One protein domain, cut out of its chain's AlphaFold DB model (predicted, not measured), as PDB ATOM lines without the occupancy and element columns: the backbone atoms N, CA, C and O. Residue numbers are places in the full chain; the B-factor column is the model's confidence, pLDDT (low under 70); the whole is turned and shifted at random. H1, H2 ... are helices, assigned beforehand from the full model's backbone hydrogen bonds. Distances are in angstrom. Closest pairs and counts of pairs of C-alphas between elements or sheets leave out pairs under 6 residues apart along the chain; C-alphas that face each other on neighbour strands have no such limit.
ATOM      1  N   LEU A  12     -23.203  11.033  48.088       94.06
ATOM      2  CA  LEU A  12     -22.008  10.183  48.115       94.06
ATOM      3  C   LEU A  12     -21.196  10.299  46.819       94.06
ATOM      4  O   LEU A  12     -19.991  10.516  46.866       94.06
ATOM      5  N   GLU A  13     -21.851  10.240  45.658       93.81
ATOM      6  CA  GLU A  13     -21.166  10.370  44.362       93.81
ATOM      7  C   GLU A  13     -20.554  11.769  44.168       93.81
ATOM      8  O   GLU A  13     -19.513  11.911  43.527       93.81
ATOM      9  N   LEU A  14     -21.170  12.815  44.735       94.19
ATOM     10  CA  LEU A  14     -20.600  14.167  44.737       94.19
ATOM     11  C   LEU A  14     -19.344  14.265  45.609       94.19
ATOM     12  O   LEU A  14     -18.380  14.916  45.207       94.19
ATOM     13  N   GLU A  15     -19.338  13.628  46.780       95.88
ATOM     14  CA  GLU A  15     -18.174  13.583  47.673       95.88
ATOM     15  C   GLU A  15     -17.018  12.784  47.054       95.88
ATOM     16  O   GLU A  15     -15.863  13.223  47.093       95.88
ATOM     17  N   GLU A  16     -17.322  11.652  46.414       96.00
ATOM     18  CA  GLU A  16     -16.343  10.858  45.668       96.00
ATOM     19  C   GLU A  16     -15.746  11.660  44.509       96.00
ATOM     20  O   GLU A  16     -14.522  11.748  44.382       96.00
ATOM     21  N   LEU A  17     -16.589  12.318  43.705       95.75
ATOM     22  CA  LEU A  17     -16.128  13.163  42.605       95.75
ATOM     23  C   LEU A  17     -15.249  14.312  43.107       95.75
ATOM     24  O   LEU A  17     -14.178  14.547  42.549       95.75
ATOM     25  N   ALA A  18     -15.663  15.006  44.170       96.31
ATOM     26  CA  ALA A  18     -14.879  16.087  44.761       96.31
ATOM     27  C   ALA A  18     -13.503  15.598  45.234       96.31
ATOM     28  O   ALA A  18     -12.496  16.264  44.991       96.31
ATOM     29  N   THR A  19     -13.447  14.412  45.844       98.06
ATOM     30  CA  THR A  19     -12.194  13.793  46.294       98.06
ATOM     31  C   THR A  19     -11.270  13.473  45.119       98.06
ATOM     32  O   THR A  19     -10.097  13.846  45.134       98.06
ATOM     33  N   VAL A  20     -11.799  12.839  44.067       98.25
ATOM     34  CA  VAL A  20     -11.025  12.494  42.865       98.25
ATOM     35  C   VAL A  20     -10.531  13.751  42.148       98.25
ATOM     36  O   VAL A  20      -9.374  13.809  41.735       98.25
ATOM     37  N   MET A  21     -11.370  14.781  42.028       98.12
ATOM     38  CA  MET A  21     -10.986  16.048  41.407       98.12
ATOM     39  C   MET A  21      -9.908  16.779  42.208       98.12
ATOM     40  O   MET A  21      -8.967  17.300  41.610       98.12
ATOM     41  N   ALA A  22     -10.014  16.799  43.540       98.06
ATOM     42  CA  ALA A  22      -8.996  17.395  44.398       98.06
ATOM     43  C   ALA A  22      -7.645  16.688  44.229       98.06
ATOM     44  O   ALA A  22      -6.627  17.360  44.063       98.06
ATOM     45  N   GLN A  23      -7.637  15.352  44.191       98.31
ATOM     46  CA  GLN A  23      -6.410  14.590  43.956       98.31
ATOM     47  C   GLN A  23      -5.830  14.867  42.564       98.31
ATOM     48  O   GLN A  23      -4.663  15.229  42.454       98.31
ATOM     49  N   ALA A  24      -6.653  14.804  41.513       98.25
ATOM     50  CA  ALA A  24      -6.210  15.080  40.148       98.25
ATOM     51  C   ALA A  24      -5.648  16.504  39.991       98.25
ATOM     52  O   ALA A  24      -4.706  16.730  39.229       98.25
ATOM     53  N   GLN A  25      -6.206  17.477  40.719       98.38
ATOM     54  CA  GLN A  25      -5.696  18.844  40.738       98.38
ATOM     55  C   GLN A  25      -4.326  18.933  41.419       98.38
ATOM     56  O   GLN A  25      -3.451  19.633  40.910       98.38
ATOM     57  N   VAL A  26      -4.133  18.243  42.546       98.19
ATOM     58  CA  VAL A  26      -2.833  18.186  43.233       98.19
ATOM     59  C   VAL A  26      -1.790  17.526  42.336       98.19
ATOM     60  O   VAL A  26      -0.768  18.152  42.064       98.19
ATOM     61  N   ASP A  27      -2.090  16.353  41.778       98.50
ATOM     62  CA  ASP A  27      -1.173  15.616  40.900       98.50
ATOM     63  C   ASP A  27      -0.743  16.476  39.705       98.50
ATOM     64  O   ASP A  27       0.443  16.601  39.388       98.50
ATOM     65  N   ARG A  28      -1.705  17.159  39.070       98.19
ATOM     66  CA  ARG A  28      -1.415  18.048  37.944       98.19
ATOM     67  C   ARG A  28      -0.552  19.244  38.345       98.19
ATOM     68  O   ARG A  28       0.321  19.654  37.579       98.19
ATOM     69  N   ASN A  29      -0.817  19.841  39.501       98.44
ATOM     70  CA  ASN A  29      -0.039  20.976  39.984       98.44
ATOM     71  C   ASN A  29       1.396  20.564  40.321       98.44
ATOM     72  O   ASN A  29       2.328  21.304  39.995       98.44
ATOM     73  N   ASP A  30       1.576  19.379  40.897       98.56
ATOM     74  CA  ASP A  30       2.891  18.829  41.201       98.56
ATOM     75  C   ASP A  30       3.692  18.573  39.919       98.56
ATOM     76  O   ASP A  30       4.848  18.987  39.833       98.56
ATOM     77  N   GLU A  31       3.080  18.004  38.874       98.44
ATOM     78  CA  GLU A  31       3.727  17.851  37.561       98.44
ATOM     79  C   GLU A  31       4.195  19.191  36.974       98.44
ATOM     80  O   GLU A  31       5.312  19.302  36.459       98.44
ATOM     81  N   ILE A  32       3.345  20.223  37.044       98.31
ATOM     82  CA  ILE A  32       3.683  21.568  36.558       98.31
ATOM     83  C   ILE A  32       4.864  22.127  37.354       98.31
ATOM     84  O   ILE A  32       5.811  22.648  36.761       98.31
ATOM     85  N   TYR A  33       4.826  22.001  38.681       98.25
ATOM     86  CA  TYR A  33       5.896  22.471  39.550       98.25
ATOM     87  C   TYR A  33       7.225  21.769  39.247       98.25
ATOM     88  O   TYR A  33       8.257  22.437  39.139       98.25
ATOM     89  N   GLN A  34       7.213  20.446  39.055       98.31
ATOM     90  CA  GLN A  34       8.425  19.694  38.726       98.31
ATOM     91  C   GLN A  34       9.017  20.128  37.387       98.31
ATOM     92  O   GLN A  34      10.193  20.482  37.342       98.31
ATOM     93  N   ARG A  35       8.205  20.233  36.327       96.81
ATOM     94  CA  ARG A  35       8.691  20.699  35.016       96.81
ATOM     95  C   ARG A  35       9.280  22.104  35.076       96.81
ATOM     96  O   ARG A  35      10.314  22.377  34.473       96.81
ATOM     97  N   GLN A  36       8.648  23.010  35.823       96.94
ATOM     98  CA  GLN A  36       9.186  24.358  36.017       96.94
ATOM     99  C   GLN A  36      10.517  24.338  36.771       96.94
ATOM    100  O   GLN A  36      11.426  25.110  36.454       96.94
ATOM    101  N   ARG A  37      10.647  23.462  37.770       97.69
ATOM    102  CA  ARG A  37      11.885  23.296  38.530       97.69
ATOM    103  C   ARG A  37      13.006  22.736  37.659       97.69
ATOM    104  O   ARG A  37      14.111  23.262  37.733       97.69
ATOM    105  N   GLU A  38      12.722  21.730  36.842       96.88
ATOM    106  CA  GLU A  38      13.665  21.143  35.882       96.88
ATOM    107  C   GLU A  38      14.142  22.191  34.875       96.88
ATOM    108  O   GLU A  38      15.340  22.450  34.791       96.88
ATOM    109  N   MET A  39      13.215  22.908  34.231       95.06
ATOM    110  CA  MET A  39      13.536  24.004  33.308       95.06
ATOM    111  C   MET A  39      14.415  25.072  33.977       95.06
ATOM    112  O   MET A  39      15.400  25.539  33.413       95.06
ATOM    113  N   LYS A  40      14.109  25.442  35.227       96.12
ATOM    114  CA  LYS A  40      14.942  26.382  35.988       96.12
ATOM    115  C   LYS A  40      16.346  25.831  36.248       96.12
ATOM    116  O   LYS A  40      17.306  26.597  36.235       96.12
ATOM    117  N   GLN A  41      16.475  24.536  36.525       96.25
ATOM    118  CA  GLN A  41      17.778  23.899  36.713       96.25
ATOM    119  C   GLN A  41      18.577  23.863  35.411       96.25
ATOM    120  O   GLN A  41      19.757  24.195  35.439       96.25
ATOM    121  N   GLU A  42      17.947  23.535  34.283       94.31
ATOM    122  CA  GLU A  42      18.587  23.578  32.965       94.31
ATOM    123  C   GLU A  42      19.104  24.981  32.644       94.31
ATOM    124  O   GLU A  42      20.280  25.137  32.322       94.31
ATOM    125  N   LEU A  43      18.271  26.008  32.842       95.12
ATOM    126  CA  LEU A  43      18.664  27.405  32.654       95.12
ATOM    127  C   LEU A  43      19.834  27.816  33.559       95.12
ATOM    128  O   LEU A  43      20.740  28.512  33.106       95.12
ATOM    129  N   ASN A  44      19.840  27.385  34.824       96.06
ATOM    130  CA  ASN A  44      20.934  27.683  35.755       96.06
ATOM    131  C   ASN A  44      22.273  27.066  35.323       96.06
ATOM    132  O   ASN A  44      23.317  27.571  35.728       96.06
ATOM    133  N   ASN A  45      22.252  25.994  34.530       94.44
ATOM    134  CA  ASN A  45      23.453  25.305  34.061       94.44
ATOM    135  C   ASN A  45      24.012  25.903  32.753       94.44
ATOM    136  O   ASN A  45      25.013  25.412  32.229       94.44
ATOM    137  N   LEU A  46      23.383  26.946  32.200       96.44
ATOM    138  CA  LEU A  46      23.870  27.636  31.006       96.44
ATOM    139  C   LEU A  46      24.946  28.661  31.390       96.44
ATOM    140  O   LEU A  46      24.653  29.815  31.699       96.44
ATOM    141  N   GLU A  47      26.208  28.239  31.354       94.94
ATOM    142  CA  GLU A  47      27.335  29.053  31.837       94.94
ATOM    143  C   GLU A  47      27.996  29.938  30.763       94.94
ATOM    144  O   GLU A  47      28.785  30.826  31.092       94.94
ATOM    145  N   ASP A  48      27.692  29.738  29.475       96.62
ATOM    146  CA  ASP A  48      28.341  30.471  28.385       96.62
ATOM    147  C   ASP A  48      27.382  30.984  27.300       96.62
ATOM    148  O   ASP A  48      26.305  30.442  27.051       96.62
ATOM    149  N   LEU A  49      27.810  32.047  26.608       95.94
ATOM    150  CA  LEU A  49      27.008  32.749  25.599       95.94
ATOM    151  C   LEU A  49      26.611  31.884  24.395       95.94
ATOM    152  O   LEU A  49      25.595  32.178  23.762       95.94
ATOM    153  N   ARG A  50      27.398  30.862  24.032       96.00
ATOM    154  CA  ARG A  50      27.031  29.952  22.936       96.00
ATOM    155  C   ARG A  50      25.926  29.013  23.402       96.00
ATOM    156  O   ARG A  50      24.939  28.888  22.686       96.00
ATOM    157  N   SER A  51      26.066  28.436  24.595       94.50
ATOM    158  CA  SER A  51      25.061  27.562  25.214       94.50
ATOM    159  C   SER A  51      23.727  28.285  25.420       94.50
ATOM    160  O   SER A  51      22.687  27.761  25.036       94.50
ATOM    161  N   ILE A  52      23.755  29.536  25.895       93.50
ATOM    162  CA  ILE A  52      22.550  30.376  26.020       93.50
ATOM    163  C   ILE A  52      21.885  30.614  24.659       93.50
ATOM    164  O   ILE A  52      20.668  30.528  24.542       93.50
ATOM    165  N   ARG A  53      22.664  30.912  23.609       94.50
ATOM    166  CA  ARG A  53      22.118  31.175  22.265       94.50
ATOM    167  C   ARG A  53      21.558  29.919  21.592       94.50
ATOM    168  O   ARG A  53      20.704  30.040  20.722       94.50
ATOM    169  N   ALA A  54      22.084  28.749  21.941       94.69
ATOM    170  CA  ALA A  54      21.660  27.466  21.396       94.69
ATOM    171  C   ALA A  54      20.484  26.838  22.162       94.69
ATOM    172  O   ALA A  54      19.949  25.834  21.700       94.69
ATOM    173  N   PHE A  55      20.105  27.390  23.319       92.88
ATOM    174  CA  PHE A  55      18.995  26.886  24.116       92.88
ATOM    175  C   PHE A  55      17.658  27.199  23.437       92.88
ATOM    176  O   PHE A  55      17.352  28.363  23.174       92.88
TER     177      PHE A  55
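Overview. This is residues 12 to 55 of the 58 residues of the protein "DUF4376 domain-containing protein" of Escherichia coli (UniProt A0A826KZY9). One long helix, H1, makes a thin rod, and at its C-terminal end the printed part folds back through a tight link into the short helix H2, like the hook of a cane. Most of the shaft, residues 12 to 41 of H1, stands free, and the two helices are only just apart, their closest C-alphas 8.2 A from each other. The printed part has 44 residues, with two named helices in the order H1, H2 and no named strand; its class is all helix. It is extended, with a radius of gyration of the C-alphas of 18.3 A, and its C-alphas span 58 by 13 by 5 A.

Along the chain. Find C-alpha 12 at (-22.008, 10.183, 48.115); from there H1, residues 12 to 44, runs 48.0 A to C-alpha 44 at (20.934, 27.683, 35.755). Past residues 45 to 48 look for H2, residues 49 to 54, which ends at C-alpha 54 at (21.660, 27.466, 21.396).

Arrangement. Begin with H1 and look along x: its N-to-C direction has an x component of 0.90, while that of H2 is -0.75. The link from H1 to H2 is tight, with 4 residues. H1 and H2 are apart, but only just: their closest C-alphas are 8.2 A from each other. In both H1 and H2 every O i to N i+4 pair is within hydrogen-bond range.

Size, cuts and confidence. The two C-alphas farthest apart are those of Leu 12 and Arg 50, at 58.6 A. The printed part has no cut and no long link. Its mean pLDDT is 96.5, and no printed residue of this model is under 70.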